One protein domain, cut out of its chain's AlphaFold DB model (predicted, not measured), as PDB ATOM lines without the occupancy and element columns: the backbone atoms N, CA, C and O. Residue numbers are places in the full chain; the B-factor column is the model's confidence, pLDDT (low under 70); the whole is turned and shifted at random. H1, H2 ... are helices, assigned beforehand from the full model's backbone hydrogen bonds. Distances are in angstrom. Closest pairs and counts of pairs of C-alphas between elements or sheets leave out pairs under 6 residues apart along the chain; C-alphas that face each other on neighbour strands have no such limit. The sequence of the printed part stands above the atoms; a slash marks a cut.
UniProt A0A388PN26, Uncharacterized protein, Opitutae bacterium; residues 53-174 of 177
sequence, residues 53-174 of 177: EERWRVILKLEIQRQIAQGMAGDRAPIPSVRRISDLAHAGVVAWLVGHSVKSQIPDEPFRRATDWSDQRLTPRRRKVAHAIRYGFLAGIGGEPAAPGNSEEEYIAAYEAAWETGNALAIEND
ATOM      1  N   GLU A  53       7.287  14.946   1.211       72.81
ATOM      2  CA  GLU A  53       7.940  14.160   0.157       72.81
ATOM      3  C   GLU A  53       8.481  12.820   0.664       72.81
ATOM      4  O   GLU A  53       8.385  11.806  -0.022       72.81
ATOM      5  N   GLU A  54       9.007  12.767   1.887       69.75
ATOM      6  CA  GLU A  54       9.409  11.501   2.510       69.75
ATOM      7  C   GLU A  54       8.204  10.586   2.758       69.75
ATOM      8  O   GLU A  54       8.275   9.391   2.483       69.75
ATOM      9  N   ARG A  55       7.059  11.138   3.175       71.56
ATOM     10  CA  ARG A  55       5.810  10.361   3.299       71.56
ATOM     11  C   ARG A  55       5.382   9.798   1.974       71.56
ATOM     12  O   ARG A  55       5.031   8.631   1.885       71.56
ATOM     13  N   TRP A  56       5.389  10.647   0.955       79.31
ATOM     14  CA  TRP A  56       4.978  10.243  -0.370       79.31
ATOM     15  C   TRP A  56       5.868   9.103  -0.887       79.31
ATOM     16  O   TRP A  56       5.337   8.134  -1.422       79.31
ATOM     17  N   ARG A  57       7.184   9.145  -0.627       83.75
ATOM     18  CA  ARG A  57       8.119   8.047  -0.932       83.75
ATOM     19  C   ARG A  57       7.819   6.759  -0.164       83.75
ATOM     20  O   ARG A  57       7.891   5.686  -0.756       83.75
ATOM     21  N   VAL A  58       7.451   6.847   1.114       80.50
ATOM     22  CA  VAL A  58       7.041   5.664   1.892       80.50
ATOM     23  C   VAL A  58       5.742   5.075   1.338       80.50
ATOM     24  O   VAL A  58       5.703   3.886   1.039       80.50
ATOM     25  N   ILE A  59       4.713   5.901   1.100       81.69
ATOM     26  CA  ILE A  59       3.453   5.450   0.481       81.69
ATOM     27  C   ILE A  59       3.741   4.792  -0.873       81.69
ATOM     28  O   ILE A  59       3.180   3.743  -1.182       81.69
ATOM     29  N   LEU A  60       4.626   5.387  -1.676       88.81
ATOM     30  CA  LEU A  60       5.043   4.830  -2.957       88.81
ATOM     31  C   LEU A  60       5.675   3.444  -2.790       88.81
ATOM     32  O   LEU A  60       5.283   2.524  -3.505       88.81
ATOM     33  N   LYS A  61       6.623   3.289  -1.858       90.81
ATOM     34  CA  LYS A  61       7.295   2.012  -1.581       90.81
ATOM     35  C   LYS A  61       6.290   0.920  -1.211       90.81
ATOM     36  O   LYS A  61       6.283  -0.131  -1.852       90.81
ATOM     37  N   LEU A  62       5.405   1.196  -0.254       87.62
ATOM     38  CA  LEU A  62       4.392   0.236   0.194       87.62
ATOM     39  C   LEU A  62       3.400  -0.115  -0.917       87.62
ATOM     40  O   LEU A  62       3.048  -1.281  -1.092       87.62
ATOM     41  N   GLU A  63       2.968   0.873  -1.707       93.81
ATOM     42  CA  GLU A  63       2.083   0.630  -2.846       93.81
ATOM     43  C   GLU A  63       2.758  -0.272  -3.884       93.81
ATOM     44  O   GLU A  63       2.131  -1.212  -4.366       93.81
ATOM     45  N   ILE A  64       4.033  -0.033  -4.206       97.44
ATOM     46  CA  ILE A  64       4.789  -0.865  -5.151       97.44
ATOM     47  C   ILE A  64       4.872  -2.306  -4.645       97.44
ATOM     48  O   ILE A  64       4.508  -3.224  -5.377       97.44
ATOM     49  N   GLN A  65       5.296  -2.507  -3.397       96.44
ATOM     50  CA  GLN A  65       5.439  -3.841  -2.806       96.44
ATOM     51  C   GLN A  65       4.101  -4.586  -2.783       96.44
ATOM     52  O   GLN A  65       4.006  -5.721  -3.258       96.44
ATOM     53  N   ARG A  66       3.032  -3.916  -2.332       96.06
ATOM     54  CA  ARG A  66       1.675  -4.474  -2.321       96.06
ATOM     55  C   ARG A  66       1.223  -4.891  -3.718       96.06
ATOM     56  O   ARG A  66       0.668  -5.974  -3.882       96.06
ATOM     57  N   GLN A  67       1.421  -4.037  -4.718       98.06
ATOM     58  CA  GLN A  67       0.918  -4.295  -6.066       98.06
ATOM     59  C   GLN A  67       1.737  -5.342  -6.815       98.06
ATOM     60  O   GLN A  67       1.148  -6.135  -7.546       98.06
ATOM     61  N   ILE A  68       3.056  -5.415  -6.602       97.94
ATOM     62  CA  ILE A  68       3.862  -6.533  -7.114       97.94
ATOM     63  C   ILE A  68       3.335  -7.849  -6.526       97.94
ATOM     64  O   ILE A  68       3.057  -8.774  -7.285       97.94
ATOM     65  N   ALA A  69       3.101  -7.921  -5.209       95.44
ATOM     66  CA  ALA A  69       2.539  -9.112  -4.564       95.44
ATOM     67  C   ALA A  69       1.174  -9.521  -5.150       95.44
ATOM     68  O   ALA A  69       0.977 -10.679  -5.516       95.44
ATOM     69  N   GLN A  70       0.259  -8.563  -5.324       95.75
ATOM     70  CA  GLN A  70      -1.047  -8.803  -5.955       95.75
ATOM     71  C   GLN A  70      -0.914  -9.276  -7.411       95.75
ATOM     72  O   GLN A  70      -1.622 -10.188  -7.840       95.75
ATOM     73  N   GLY A  71       0.016  -8.696  -8.174       95.69
ATOM     74  CA  GLY A  71       0.329  -9.132  -9.534       95.69
ATOM     75  C   GLY A  71       0.832 -10.575  -9.575       95.69
ATOM     76  O   GLY A  71       0.364 -11.361 -10.393       95.69
ATOM     77  N   MET A  72       1.721 -10.961  -8.655       94.31
ATOM     78  CA  MET A  72       2.253 -12.329  -8.565       94.31
ATOM     79  C   MET A  72       1.170 -13.351  -8.195       94.31
ATOM     80  O   MET A  72       1.110 -14.427  -8.791       94.31
ATOM     81  N   ALA A  73       0.251 -13.002  -7.287       93.38
ATOM     82  CA  ALA A  73      -0.945 -13.807  -7.010       93.38
ATOM     83  C   ALA A  73      -1.893 -13.887  -8.233       93.38
ATOM     84  O   ALA A  73      -2.670 -14.834  -8.414       93.38
ATOM     85  N   GLY A  74      -1.781 -12.915  -9.140       90.94
ATOM     86  CA  GLY A  74      -2.664 -12.673 -10.274       90.94
ATOM     87  C   GLY A  74      -4.056 -12.250  -9.836       90.94
ATOM     88  O   GLY A  74      -5.052 -12.696 -10.414       90.94
ATOM     89  N   ASP A  75      -4.090 -11.394  -8.820       93.62
ATOM     90  CA  ASP A  75      -5.254 -10.611  -8.450       93.62
ATOM     91  C   ASP A  75      -5.626  -9.625  -9.561       93.62
ATOM     92  O   ASP A  75      -4.911  -9.407 -10.543       93.62
ATOM     93  N   ARG A  76      -6.780  -8.983  -9.405       92.88
ATOM     94  CA  ARG A  76      -7.274  -8.001 -10.366       92.88
ATOM     95  C   ARG A  76      -6.356  -6.773 -10.437       92.88
ATOM     96  O   ARG A  76      -6.102  -6.137  -9.422       92.88
ATOM     97  N   ALA A  77      -6.005  -6.361 -11.658       93.00
ATOM     98  CA  ALA A  77      -5.258  -5.128 -11.905       93.00
ATOM     99  C   ALA A  77      -5.911  -3.891 -11.245       93.00
ATOM    100  O   ALA A  77      -7.122  -3.677 -11.424       93.00
ATOM    101  N   PRO A  78      -5.133  -3.026 -10.563       94.81
ATOM    102  CA  PRO A  78      -5.633  -1.899  -9.771       94.81
ATOM    103  C   PRO A  78      -5.966  -0.671 -10.641       94.81
ATOM    104  O   PRO A  78      -5.603   0.455 -10.313       94.81
ATOM    105  N   ILE A  79      -6.633  -0.869 -11.782       93.69
ATOM    106  CA  ILE A  79      -6.948   0.209 -12.730       93.69
ATOM    107  C   ILE A  79      -8.042   1.118 -12.135       93.69
ATOM    108  O   ILE A  79      -9.187   0.674 -11.989       93.69
ATOM    109  N   PRO A  80      -7.753   2.399 -11.834       89.44
ATOM    110  CA  PRO A  80      -8.744   3.325 -11.298       89.44
ATOM    111  C   PRO A  80      -9.807   3.690 -12.339       89.44
ATOM    112  O   PRO A  80      -9.503   3.917 -13.512       89.44
ATOM    113  N   SER A  81     -11.053   3.844 -11.885       83.94
ATOM    114  CA  SER A  81     -12.188   4.305 -12.702       83.94
ATOM    115  C   SER A  81     -12.346   5.834 -12.751       83.94
ATOM    116  O   SER A  81     -13.210   6.350 -13.458       83.94
ATOM    117  N   VAL A  82     -11.528   6.578 -12.001       81.50
ATOM    118  CA  VAL A  82     -11.638   8.037 -11.854       81.50
ATOM    119  C   VAL A  82     -10.909   8.800 -12.967       81.50
ATOM    120  O   VAL A  82      -9.928   8.323 -13.530       81.50
ATOM    121  N   ARG A  83     -11.362  10.025 -13.284       69.06
ATOM    122  CA  ARG A  83     -10.736  10.869 -14.328       69.06
ATOM    123  C   ARG A  83      -9.375  11.442 -13.917       69.06
ATOM    124  O   ARG A  83      -8.487  11.548 -14.759       69.06
ATOM    125  N   ARG A  84      -9.206  11.834 -12.649       78.44
ATOM    126  CA  ARG A  84      -7.939  12.374 -12.131       78.44
ATOM    127  C   ARG A  84      -7.120  11.235 -11.536       78.44
ATOM    128  O   ARG A  84      -7.462  10.715 -10.482       78.44
ATOM    129  N   ILE A  85      -6.053  10.864 -12.230       85.56
ATOM    130  CA  ILE A  85      -5.165   9.767 -11.840       85.56
ATOM    131  C   ILE A  85      -3.965  10.339 -11.091       85.56
ATOM    132  O   ILE A  85      -3.269  11.200 -11.637       85.56
ATOM    133  N   SER A  86      -3.727   9.867  -9.866       89.00
ATOM    134  CA  SER A  86      -2.521  10.196  -9.101       89.00
ATOM    135  C   SER A  86      -1.306   9.444  -9.649       89.00
ATOM    136  O   SER A  86      -1.436   8.373 -10.241       89.00
ATOM    137  N   ASP A  87      -0.112   9.992  -9.434       92.12
ATOM    138  CA  ASP A  87       1.134   9.315  -9.813       92.12
ATOM    139  C   ASP A  87       1.330   8.010  -9.031       92.12
ATOM    140  O   ASP A  87       1.813   7.031  -9.590       92.12
ATOM    141  N   LEU A  88       0.826   7.954  -7.794       91.69
ATOM    142  CA  LEU A  88       0.769   6.737  -6.990       91.69
ATOM    143  C   LEU A  88      -0.083   5.639  -7.648       91.69
ATOM    144  O   LEU A  88       0.340   4.492  -7.723       91.69
ATOM    145  N   ALA A  89      -1.264   5.981  -8.173       93.69
ATOM    146  CA  ALA A  89      -2.119   5.006  -8.847       93.69
ATOM    147  C   ALA A  89      -1.493   4.499 -10.155       93.69
ATOM    148  O   ALA A  89      -1.652   3.333 -10.511       93.69
ATOM    149  N   HIS A  90      -0.764   5.362 -10.870       96.88
ATOM    150  CA  HIS A  90       0.004   4.939 -12.042       96.88
ATOM    151  C   HIS A  90       1.125   3.967 -11.657       96.88
ATOM    152  O   HIS A  90       1.208   2.888 -12.242       96.88
ATOM    153  N   ALA A  91       1.911   4.300 -10.628       97.56
ATOM    154  CA  ALA A  91       2.946   3.424 -10.083       97.56
ATOM    155  C   ALA A  91       2.385   2.063  -9.646       97.56
ATOM    156  O   ALA A  91       2.966   1.038  -9.993       97.56
ATOM    157  N   GLY A  92       1.225   2.041  -8.981       97.62
ATOM    158  CA  GLY A  92       0.566   0.803  -8.566       97.62
ATOM    159  C   GLY A  92       0.188  -0.114  -9.735       97.62
ATOM    160  O   GLY A  92       0.435  -1.316  -9.682       97.62
ATOM    161  N   VAL A  93      -0.330   0.431 -10.843       98.06
ATOM    162  CA  VAL A  93      -0.612  -0.372 -12.051       98.06
ATOM    163  C   VAL A  93       0.678  -0.919 -12.673       98.06
ATOM    164  O   VAL A  93       0.703  -2.069 -13.109       98.06
ATOM    165  N   VAL A  94       1.762  -0.136 -12.695       98.31
ATOM    166  CA  VAL A  94       3.062  -0.601 -13.212       98.31
ATOM    167  C   VAL A  94       3.661  -1.699 -12.331       98.31
ATOM    168  O   VAL A  94       4.159  -2.692 -12.853       98.31
ATOM    169  N   ALA A  95       3.590  -1.544 -11.013       98.44
ATOM    170  CA  ALA A  95       4.021  -2.543 -10.044       98.44
ATOM    171  C   ALA A  95       3.227  -3.853 -10.187       98.44
ATOM    172  O   ALA A  95       3.820  -4.930 -10.243       98.44
ATOM    173  N   TRP A  96       1.907  -3.764 -10.373       98.19
ATOM    174  CA  TRP A  96       1.071  -4.929 -10.666       98.19
ATOM    175  C   TRP A  96       1.486  -5.632 -11.965       98.19
ATOM    176  O   TRP A  96       1.616  -6.853 -11.977       98.19
ATOM    177  N   LEU A  97       1.766  -4.886 -13.044       97.38
ATOM    178  CA  LEU A  97       2.263  -5.458 -14.306       97.38
ATOM    179  C   LEU A  97       3.579  -6.222 -14.109       97.38
ATOM    180  O   LEU A  97       3.752  -7.299 -14.678       97.38
ATOM    181  N   VAL A  98       4.495  -5.681 -13.302       96.75
ATOM    182  CA  VAL A  98       5.756  -6.352 -12.962       96.75
ATOM    183  C   VAL A  98       5.492  -7.667 -12.229       96.75
ATOM    184  O   VAL A  98       5.974  -8.706 -12.677       96.75
ATOM    185  N   GLY A  99       4.664  -7.662 -11.182       95.75
ATOM    186  CA  GLY A  99       4.301  -8.891 -10.474       95.75
ATOM    187  C   GLY A  99       3.612  -9.923 -11.373       95.75
ATOM    188  O   GLY A  99       3.971 -11.098 -11.371       95.75
ATOM    189  N   HIS A 100       2.670  -9.486 -12.211       95.12
ATOM    190  CA  HIS A 100       1.927 -10.373 -13.115       95.12
ATOM    191  C   HIS A 100       2.826 -11.026 -14.170       95.12
ATOM    192  O   HIS A 100       2.559 -12.151 -14.594       95.12
ATOM    193  N   SER A 101       3.925 -10.368 -14.558       92.81
ATOM    194  CA  SER A 101       4.903 -10.936 -15.497       92.81
ATOM    195  C   SER A 101       5.660 -12.150 -14.944       92.81
ATOM    196  O   SER A 101       6.125 -12.980 -15.724       92.81
ATOM    197  N   VAL A 102       5.728 -12.304 -13.614       88.88
ATOM    198  CA  VAL A 102       6.260 -13.513 -12.960       88.88
ATOM    199  C   VAL A 102       5.301 -14.687 -13.141       88.88
ATOM    200  O   VAL A 102       5.729 -15.808 -13.404       88.88
ATOM    201  N   LYS A 103       3.991 -14.429 -13.034       81.81
ATOM    202  CA  LYS A 103       2.945 -15.452 -13.147       81.81
ATOM    203  C   LYS A 103       2.813 -15.997 -14.570       81.81
ATOM    204  O   LYS A 103       2.585 -17.191 -14.751       81.81
ATOM    205  N   SER A 104       2.902 -15.129 -15.577       79.06
ATOM    206  CA  SER A 104       2.767 -15.516 -16.985       79.06
ATOM    207  C   SER A 104       3.617 -14.640 -17.895       79.06
ATOM    208  O   SER A 104       3.499 -13.418 -17.892       79.06
ATOM    209  N   GLN A 105       4.392 -15.287 -18.768       76.69
ATOM    210  CA  GLN A 105       5.111 -14.611 -19.854       76.69
ATOM    211  C   GLN A 105       4.211 -14.281 -21.055       76.69
ATOM    212  O   GLN A 105       4.615 -13.527 -21.938       76.69
ATOM    213  N   ILE A 106       2.995 -14.835 -21.109       83.56
ATOM    214  CA  ILE A 106       2.024 -14.562 -22.173       83.56
ATOM    215  C   ILE A 106       1.048 -13.484 -21.677       83.56
ATOM    216  O   ILE A 106       0.338 -13.733 -20.697       83.56
ATOM    217  N   PRO A 107       0.967 -12.317 -22.349       83.75
ATOM    218  CA  PRO A 107       0.046 -11.249 -21.973       83.75
ATOM    219  C   PRO A 107      -1.420 -11.670 -22.122       83.75
ATOM    220  O   PRO A 107      -1.932 -11.824 -23.237       83.75
ATOM    221  N   ASP A 108      -2.109 -11.808 -20.993       90.50
ATOM    222  CA  ASP A 108      -3.557 -11.982 -20.942       90.50
ATOM    223  C   ASP A 108      -4.300 -10.642 -21.093       90.50
ATOM    224  O   ASP A 108      -3.715  -9.560 -21.196       90.50
ATOM    225  N   GLU A 109      -5.629 -10.704 -21.167       93.12
ATOM    226  CA  GLU A 109      -6.453  -9.512 -21.373       93.12
ATOM    227  C   GLU A 109      -6.335  -8.471 -20.236       93.12
ATOM    228  O   GLU A 109      -6.231  -7.277 -20.528       93.12
ATOM    229  N   PRO A 110      -6.326  -8.850 -18.941       92.44
ATOM    230  CA  PRO A 110      -5.989  -7.925 -17.859       92.44
ATOM    231  C   PRO A 110      -4.632  -7.231 -18.039       92.44
ATOM    232  O   PRO A 110      -4.571  -6.006 -17.911       92.44
ATOM    233  N   PHE A 111      -3.579  -7.977 -18.390       94.38
ATOM    234  CA  PHE A 111      -2.236  -7.435 -18.594       94.38
ATOM    235  C   PHE A 111      -2.186  -6.430 -19.747       94.38
ATOM    236  O   PHE A 111      -1.629  -5.338 -19.599       94.38
ATOM    237  N   ARG A 112      -2.809  -6.754 -20.886       95.19
ATOM    238  CA  ARG A 112      -2.869  -5.841 -22.039       95.19
ATOM    239  C   ARG A 112      -3.596  -4.547 -21.690       95.19
ATOM    240  O   ARG A 112      -3.051  -3.468 -21.899       95.19
ATOM    241  N   ARG A 113      -4.766  -4.638 -21.049       95.38
ATOM    242  CA  ARG A 113      -5.529  -3.452 -20.628       95.38
ATOM    243  C   ARG A 113      -4.767  -2.577 -19.636       95.38
ATOM    244  O   ARG A 113      -4.835  -1.357 -19.739       95.38
ATOM    245  N   ALA A 114      -4.064  -3.176 -18.676       95.94
ATOM    246  CA  ALA A 114      -3.235  -2.436 -17.726       95.94
ATOM    247  C   ALA A 114      -2.045  -1.755 -18.422       95.94
ATOM    248  O   ALA A 114      -1.750  -0.596 -18.121       95.94
ATOM    249  N   THR A 115      -1.423  -2.433 -19.391       95.94
ATOM    250  CA  THR A 115      -0.344  -1.879 -20.223       95.94
ATOM    251  C   THR A 115      -0.836  -0.655 -20.993       95.94
ATOM    252  O   THR A 115      -0.336   0.447 -20.754       95.94
ATOM    253  N   ASP A 116      -1.895  -0.812 -21.792       96.31
ATOM    254  CA  ASP A 116      -2.505   0.272 -22.573       96.31
ATOM    255  C   ASP A 116      -2.916   1.449 -21.683       96.31
ATOM    256  O   ASP A 116      -2.670   2.617 -21.997       96.31
ATOM    257  N   TRP A 117      -3.526   1.149 -20.532       95.81
ATOM    258  CA  TRP A 117      -3.930   2.167 -19.573       95.81
ATOM    259  C   TRP A 117      -2.727   2.958 -19.048       95.81
ATOM    260  O   TRP A 117      -2.813   4.190 -18.956       95.81
ATOM    261  N   SER A 118      -1.625   2.275 -18.720       95.69
ATOM    262  CA  SER A 118      -0.415   2.888 -18.166       95.69
ATOM    263  C   SER A 118       0.334   3.737 -19.195       95.69
ATOM    264  O   SER A 118       0.756   4.850 -18.862       95.69
ATOM    265  N   ASP A 119       0.414   3.281 -20.448       95.25
ATOM    266  CA  ASP A 119       1.141   3.954 -21.529       95.25
ATOM    267  C   ASP A 119       0.440   5.238 -21.980       95.25
ATOM    268  O   ASP A 119       1.074   6.287 -22.120       95.25
ATOM    269  N   GLN A 120      -0.893   5.208 -22.087       94.12
ATOM    270  CA  GLN A 120      -1.713   6.386 -22.408       94.12
ATOM    271  C   GLN A 120      -1.581   7.528 -21.386       94.12
ATOM    272  O   GLN A 120      -2.032   8.646 -21.638       94.12
ATOM    273  N   ARG A 121      -1.028   7.250 -20.201       93.69
ATOM    274  CA  ARG A 121      -0.998   8.166 -19.050       93.69
ATOM    275  C   ARG A 121       0.414   8.565 -18.640       93.69
ATOM    276  O   ARG A 121       0.583   9.123 -17.552       93.69
ATOM    277  N   LEU A 122       1.413   8.306 -19.481       93.38
ATOM    278  CA  LEU A 122       2.803   8.646 -19.199       93.38
ATOM    279  C   LEU A 122       3.031  10.162 -19.145       93.38
ATOM    280  O   LEU A 122       2.755  10.905 -20.083       93.38
ATOM    281  N   THR A 123       3.630  10.600 -18.045       94.69
ATOM    282  CA  THR A 123       4.289  11.900 -17.884       94.69
ATOM    283  C   THR A 123       5.793  11.659 -17.700       94.69
ATOM    284  O   THR A 123       6.190  10.521 -17.429       94.69
ATOM    285  N   PRO A 124       6.662  12.683 -17.805       94.81
ATOM    286  CA  PRO A 124       8.090  12.509 -17.531       94.81
ATOM    287  C   PRO A 124       8.366  11.889 -16.154       94.81
ATOM    288  O   PRO A 124       9.164  10.961 -16.060       94.81
ATOM    289  N   ARG A 125       7.647  12.333 -15.112       92.75
ATOM    290  CA  ARG A 125       7.738  11.779 -13.750       92.75
ATOM    291  C   ARG A 125       7.330  10.303 -13.706       92.75
ATOM    292  O   ARG A 125       8.115   9.459 -13.287       92.75
ATOM    293  N   ARG A 126       6.157   9.961 -14.253       95.94
ATOM    294  CA  ARG A 126       5.660   8.572 -14.315       95.94
ATOM    295  C   ARG A 126       6.580   7.640 -15.085       95.94
ATOM    296  O   ARG A 126       6.738   6.491 -14.700       95.94
ATOM    297  N   ARG A 127       7.208   8.128 -16.158       96.06
ATOM    298  CA  ARG A 127       8.184   7.345 -16.924       96.06
ATOM    299  C   ARG A 127       9.394   6.972 -16.068       96.06
ATOM    300  O   ARG A 127       9.831   5.830 -16.138       96.06
ATOM    301  N   LYS A 128       9.907   7.904 -15.256       95.38
ATOM    302  CA  LYS A 128      11.027   7.636 -14.340       95.38
ATOM    303  C   LYS A 128      10.651   6.600 -13.283       95.38
ATOM    304  O   LYS A 128      11.377   5.628 -13.123       95.38
ATOM    305  N   VAL A 129       9.498   6.765 -12.633       96.31
ATOM    306  CA  VAL A 129       9.007   5.814 -11.620       96.31
ATOM    307  C   VAL A 129       8.755   4.434 -12.230       96.31
ATOM    308  O   VAL A 129       9.201   3.430 -11.689       96.31
ATOM    309  N   ALA A 130       8.110   4.367 -13.396       97.62
ATOM    310  CA  ALA A 130       7.866   3.104 -14.085       97.62
ATOM    311  C   ALA A 130       9.170   2.385 -14.466       97.62
ATOM    312  O   ALA A 130       9.260   1.164 -14.349       97.62
ATOM    313  N   HIS A 131      10.183   3.140 -14.902       97.19
ATOM    314  CA  HIS A 131      11.515   2.606 -15.166       97.19
ATOM    315  C   HIS A 131      12.172   2.075 -13.887       97.19
ATOM    316  O   HIS A 131      12.661   0.948 -13.888       97.19
ATOM    317  N   ALA A 132      12.140   2.849 -12.798       97.75
ATOM    318  CA  ALA A 132      12.687   2.457 -11.502       97.75
ATOM    319  C   ALA A 132      12.073   1.146 -10.992       97.75
ATOM    320  O   ALA A 132      12.817   0.241 -10.634       97.75
ATOM    321  N   ILE A 133      10.742   1.009 -11.051       98.31
ATOM    322  CA  ILE A 133      10.032  -0.208 -10.623       98.31
ATOM    323  C   ILE A 133      10.489  -1.425 -11.435       98.31
ATOM    324  O   ILE A 133      10.877  -2.445 -10.871       98.31
ATOM    325  N   ARG A 134      10.472  -1.328 -12.771       97.00
ATOM    326  CA  ARG A 134      10.840  -2.451 -13.650       97.00
ATOM    327  C   ARG A 134      12.298  -2.861 -13.460       97.00
ATOM    328  O   ARG A 134      12.593  -4.045 -13.345       97.00
ATOM    329  N   TYR A 135      13.199  -1.884 -13.441       96.50
ATOM    330  CA  TYR A 135      14.629  -2.146 -13.352       96.50
ATOM    331  C   TYR A 135      15.042  -2.622 -11.954       96.50
ATOM    332  O   TYR A 135      15.831  -3.554 -11.848       96.50
ATOM    333  N   GLY A 136      14.464  -2.042 -10.897       97.56
ATOM    334  CA  GLY A 136      14.677  -2.473  -9.513       97.56
ATOM    335  C   GLY A 136      14.287  -3.925  -9.308       97.56
ATOM    336  O   GLY A 136      15.100  -4.711  -8.835       97.56
ATOM    337  N   PHE A 137      13.096  -4.312  -9.765       97.69
ATOM    338  CA  PHE A 137      12.638  -5.696  -9.666       97.69
ATOM    339  C   PHE A 137      13.564  -6.688 -10.383       97.69
ATOM    340  O   PHE A 137      13.935  -7.708  -9.808       97.69
ATOM    341  N   LEU A 138      13.973  -6.376 -11.620       95.44
ATOM    342  CA  LEU A 138      14.893  -7.223 -12.390       95.44
ATOM    343  C   LEU A 138      16.261  -7.357 -11.713       95.44
ATOM    344  O   LEU A 138      16.799  -8.459 -11.654       95.44
ATOM    345  N   ALA A 139      16.806  -6.257 -11.192       95.56
ATOM    346  CA  ALA A 139      18.059  -6.272 -10.446       95.56
ATOM    347  C   ALA A 139      17.945  -7.118  -9.166       95.56
ATOM    348  O   ALA A 139      18.842  -7.907  -8.882       95.56
ATOM    349  N   GLY A 140      16.821  -7.015  -8.450       95.25
ATOM    350  CA  GLY A 140      16.539  -7.827  -7.266       95.25
ATOM    351  C   GLY A 140      16.493  -9.319  -7.585       95.25
ATOM    352  O   GLY A 140      17.177 -10.102  -6.937       95.25
ATOM    353  N   ILE A 141      15.762  -9.713  -8.635       94.19
ATOM    354  CA  ILE A 141      15.729 -11.116  -9.088       94.19
ATOM    355  C   ILE A 141      17.121 -11.605  -9.511       94.19
ATOM    356  O   ILE A 141      17.470 -12.761  -9.282       94.19
ATOM    357  N   GLY A 142      17.915 -10.738 -10.141       91.06
ATOM    358  CA  GLY A 142      19.267 -11.057 -10.596       91.06
ATOM    359  C   GLY A 142      20.312 -11.175  -9.483       91.06
ATOM    360  O   GLY A 142      21.428 -11.601  -9.770       91.06
ATOM    361  N   GLY A 143      19.983 -10.808  -8.239       88.31
ATOM    362  CA  GLY A 143      20.946 -10.748  -7.134       88.31
ATOM    363  C   GLY A 143      21.962  -9.605  -7.263       88.31
ATOM    364  O   GLY A 143      23.023  -9.647  -6.640       88.31
ATOM    365  N   GLU A 144      21.659  -8.595  -8.080       89.88
ATOM    366  CA  GLU A 144      22.498  -7.407  -8.238       89.88
ATOM    367  C   GLU A 144      22.388  -6.504  -6.998       89.88
ATOM    368  O   GLU A 144      21.342  -6.487  -6.346       89.88
ATOM    369  N   PRO A 145      23.413  -5.700  -6.662       86.44
ATOM    370  CA  PRO A 145      23.311  -4.729  -5.577       86.44
ATOM    371  C   PRO A 145      22.173  -3.724  -5.800       86.44
ATOM    372  O   PRO A 145      21.916  -3.306  -6.930       86.44
ATOM    373  N   ALA A 146      21.552  -3.260  -4.711       86.31
ATOM    374  CA  ALA A 146      20.563  -2.184  -4.738       86.31
ATOM    375  C   ALA A 146      21.225  -0.819  -5.042       86.31
ATOM    376  O   ALA A 146      21.362   0.038  -4.173       86.31
ATOM    377  N   ALA A 147      21.693  -0.633  -6.279       87.44
ATOM    378  CA  ALA A 147      22.461   0.528  -6.721       87.44
ATOM    379  C   ALA A 147      21.752   1.231  -7.898       87.44
ATOM    380  O   ALA A 147      22.086   0.996  -9.063       87.44
ATOM    381  N   PRO A 148      20.753   2.093  -7.630       87.44
ATOM    382  CA  PRO A 148      20.038   2.803  -8.684       87.44
ATOM    383  C   PRO A 148      20.964   3.764  -9.444       87.44
ATOM    384  O   PRO A 148      21.697   4.554  -8.856       87.44
ATOM    385  N   GLY A 149      20.875   3.769 -10.778       84.56
ATOM    386  CA  GLY A 149      21.654   4.669 -11.645       84.56
ATOM    387  C   GLY A 149      21.185   6.134 -11.669       84.56
ATOM    388  O   GLY A 149      21.624   6.901 -12.524       84.56
ATOM    389  N   ASN A 150      20.262   6.528 -10.789       87.69
ATOM    390  CA  ASN A 150      19.707   7.877 -10.698       87.69
ATOM    391  C   ASN A 150      19.580   8.272  -9.217       87.69
ATOM    392  O   ASN A 150      19.157   7.456  -8.401       87.69
ATOM    393  N   SER A 151      19.956   9.510  -8.886       87.81
ATOM    394  CA  SER A 151      19.996  10.037  -7.517       87.81
ATOM    395  C   SER A 151      18.712  10.746  -7.061       87.81
ATOM    396  O   SER A 151      18.646  11.220  -5.929       87.81
ATOM    397  N   GLU A 152      17.692  10.854  -7.917       91.00
ATOM    398  CA  GLU A 152      16.388  11.410  -7.553       91.00
ATOM    399  C   GLU A 152      15.712  10.511  -6.514       91.00
ATOM    400  O   GLU A 152      15.509   9.318  -6.732       91.00
ATOM    401  N   GLU A 153      15.313  11.092  -5.388       87.81
ATOM    402  CA  GLU A 153      14.831  10.334  -4.232       87.81
ATOM    403  C   GLU A 153      13.596   9.464  -4.521       87.81
ATOM    404  O   GLU A 153      13.461   8.366  -3.987       87.81
ATOM    405  N   GLU A 154      12.687   9.940  -5.372       88.94
ATOM    406  CA  GLU A 154      11.519   9.182  -5.838       88.94
ATOM    407  C   GLU A 154      11.923   7.979  -6.701       88.94
ATOM    408  O   GLU A 154      11.317   6.912  -6.598       88.94
ATOM    409  N   TYR A 155      12.959   8.135  -7.532       94.56
ATOM    410  CA  TYR A 155      13.501   7.041  -8.331       94.56
ATOM    411  C   TYR A 155      14.118   5.980  -7.421       94.56
ATOM    412  O   TYR A 155      13.827   4.797  -7.588       94.56
ATOM    413  N   ILE A 156      14.933   6.406  -6.452       94.12
ATOM    414  CA  ILE A 156      15.565   5.520  -5.468       94.12
ATOM    415  C   ILE A 156      14.491   4.736  -4.710       94.12
ATOM    416  O   ILE A 156      14.526   3.511  -4.718       94.12
ATOM    417  N   ALA A 157      13.482   5.418  -4.155       91.38
ATOM    418  CA  ALA A 157      12.417   4.770  -3.390       91.38
ATOM    419  C   ALA A 157      11.658   3.715  -4.213       91.38
ATOM    420  O   ALA A 157      11.396   2.616  -3.726       91.38
ATOM    421  N   ALA A 158      11.328   4.026  -5.470       97.00
ATOM    422  CA  ALA A 158      10.642   3.089  -6.353       97.00
ATOM    423  C   ALA A 158      11.521   1.896  -6.763       97.00
ATOM    424  O   ALA A 158      11.030   0.769  -6.853       97.00
ATOM    425  N   TYR A 159      12.808   2.144  -7.014       97.88
ATOM    426  CA  TYR A 159      13.782   1.115  -7.361       97.88
ATOM    427  C   TYR A 159      14.012   0.156  -6.191       97.88
ATOM    428  O   TYR A 159      13.875  -1.049  -6.370       97.88
ATOM    429  N   GLU A 160      14.304   0.678  -4.998       95.50
ATOM    430  CA  GLU A 160      14.572  -0.124  -3.799       95.50
ATOM    431  C   GLU A 160      13.354  -0.957  -3.393       95.50
ATOM    432  O   GLU A 160      13.492  -2.143  -3.118       95.50
ATOM    433  N   ALA A 161      12.147  -0.385  -3.444       95.69
ATOM    434  CA  ALA A 161      10.908  -1.111  -3.156       95.69
ATOM    435  C   ALA A 161      10.729  -2.350  -4.051       95.69
ATOM    436  O   ALA A 161      10.389  -3.443  -3.587       95.69
ATOM    437  N   ALA A 162      10.966  -2.173  -5.352       97.75
ATOM    438  CA  ALA A 162      10.860  -3.243  -6.329       97.75
ATOM    439  C   ALA A 162      12.021  -4.243  -6.209       97.75
ATOM    440  O   ALA A 162      11.792  -5.448  -6.299       97.75
ATOM    441  N   TRP A 163      13.238  -3.754  -5.951       97.94
ATOM    442  CA  TRP A 163      14.427  -4.572  -5.717       97.94
ATOM    443  C   TRP A 163      14.258  -5.486  -4.507       97.94
ATOM    444  O   TRP A 163      14.475  -6.686  -4.636       97.94
ATOM    445  N   GLU A 164      13.789  -4.962  -3.371       95.94
ATOM    446  CA  GLU A 164      13.536  -5.750  -2.156       95.94
ATOM    447  C   GLU A 164      12.566  -6.901  -2.437       95.94
ATOM    448  O   GLU A 164      12.812  -8.034  -2.026       95.94
ATOM    449  N   THR A 165      11.503  -6.628  -3.200       95.06
ATOM    450  CA  THR A 165      10.509  -7.646  -3.570       95.06
ATOM    451  C   THR A 165      11.100  -8.700  -4.510       95.06
ATOM    452  O   THR A 165      10.883  -9.893  -4.315       95.06
ATOM    453  N   GLY A 166      11.867  -8.279  -5.522       95.00
ATOM    454  CA  GLY A 166      12.522  -9.194  -6.462       95.00
ATOM    455  C   GLY A 166      13.600 -10.058  -5.801       95.00
ATOM    456  O   GLY A 166      13.680 -11.252  -6.074       95.00
ATOM    457  N   ASN A 167      14.388  -9.477  -4.896       95.19
ATOM    458  CA  ASN A 167      15.428 -10.178  -4.148       95.19
ATOM    459  C   ASN A 167      14.831 -11.187  -3.158       95.19
ATOM    460  O   ASN A 167      15.306 -12.316  -3.080       95.19
ATOM    461  N   ALA A 168      13.756 -10.823  -2.447       93.19
ATOM    462  CA  ALA A 168      13.023 -11.766  -1.602       93.19
ATOM    463  C   ALA A 168      12.509 -12.965  -2.416       93.19
ATOM    464  O   ALA A 168      12.741 -14.108  -2.030       93.19
ATOM    465  N   LEU A 169      11.914 -12.713  -3.588       91.69
ATOM    466  CA  LEU A 169      11.470 -13.773  -4.494       91.69
ATOM    467  C   LEU A 169      12.633 -14.670  -4.957       91.69
ATOM    468  O   LEU A 169      12.469 -15.885  -5.046       91.69
ATOM    469  N   ALA A 170      13.802 -14.102  -5.264       90.50
ATOM    470  CA  ALA A 170      14.977 -14.883  -5.652       90.50
ATOM    471  C   ALA A 170      15.474 -15.784  -4.514       90.50
ATOM    472  O   ALA A 170      15.786 -16.947  -4.758       90.50
ATOM    473  N   ILE A 171      15.500 -15.269  -3.280       90.38
ATOM    474  CA  ILE A 171      15.880 -16.030  -2.083       90.38
ATOM    475  C   ILE A 171      14.895 -17.179  -1.833       90.38
ATOM    476  O   ILE A 171      15.325 -18.309  -1.622       90.38
ATOM    477  N   GLU A 172      13.585 -16.919  -1.893       88.81
ATOM    478  CA  GLU A 172      12.547 -17.940  -1.688       88.81
ATOM    479  C   GLU A 172      12.614 -19.081  -2.714       88.81
ATOM    480  O   GLU A 172      12.249 -20.214  -2.408       88.81
ATOM    481  N   ASN A 173      13.090 -18.788  -3.926       84.62
ATOM    482  CA  ASN A 173      13.215 -19.762  -5.007       84.62
ATOM    483  C   ASN A 173      14.631 -20.356  -5.147       84.62
ATOM    484  O   ASN A 173      14.864 -21.101  -6.103       84.62
ATOM    485  N   ASP A 174      15.578 -20.057  -4.244       80.94
ATOM    486  CA  ASP A 174      16.921 -20.649  -4.295       80.94
ATOM    487  C   ASP A 174      16.850 -22.143  -3.912       80.94
ATOM    488  O   ASP A 174      16.504 -22.486  -2.779       80.94
TER     489      ASP A 174
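What this domain is: This is residues 53 to 174 of the 177 residues of an uncharacterized protein of Opitutae bacterium (UniProt A0A388PN26). What shape do these atoms make? Four helices, H1, H2, H4 and H5, run the same way in a bundle, a group of helices packed together, with neighbours side by side in a ring H1, H2, H4, H5. H3 packs on H2 from outside this ring and runs the opposite way, while the long links, residues 74 to 86 and 142 to 152, bring the chain back for H2 and H5. What is the make-up? The printed part has 122 residues with five named helices, H1 to H5 in chain order, and no named strand; the class is all helix. It is compact, with a radius of gyration of the C-alphas of 13.4 A and spans of 39 by 34 by 20 A.

Where its parts are: Where is the longest helix? H1, residues 53 to 73, begins with C-alpha 53 at (7.940, 14.160, 0.157) and is 30.2 A long. Where are the others? H2 is residues 87 to 103, 25.1 A, and H3 is residues 109 to 119, 15.5 A. H4 is residues 124 to 141, 26.2 A, and H5 is residues 153 to 172, 28.5 A, ending with C-alpha 172 at (12.547, -17.940, -1.688).

How they stand to each other: What does H1 touch? H1 touches H2 at a shallow tilt of 29 degrees, the closest C-alphas being those of Gly 71 and Gly 99, 4.1 A apart. It touches H5 at a shallow tilt of 32 degrees, only just short of steep, with the C-alphas of Lys 61 and Ala 161 closest at 5.0 A. What does the hub touch? H2, the hub, also touches H4 at a shallow tilt of 31 degrees, with the C-alphas of Val 94 and Ala 130 closest at 6.1 A. H2 and H3 form a hairpin, opposite ways at 37 degrees, only just a steep tilt, with the C-alphas of His 90 and Ser 118 closest at 6.5 A. How do H4 and H5 meet? They touch at a shallow tilt of 25 degrees, the same way, with the C-alphas of Gly 140 and Asn 167 closest at 4.1 A. Are the helix backbones complete? Every O i to N i+4 pair is within hydrogen-bond range in H1, H3, H4 and H5, and 11 of 13 are in H2.

The domain as a whole: How large is it? The two C-alphas farthest apart are those of Arg 83 and Asp 174, at 43.1 A. Is the printed part continuous? It has no cut; the links H1 to H2 and H4 to H5 are long, and H2 to H3 and H3 to H4 are tight. Where is confidence low? The mean pLDDT of the printed part is 91.7, and residues 54 and 83 are under 70.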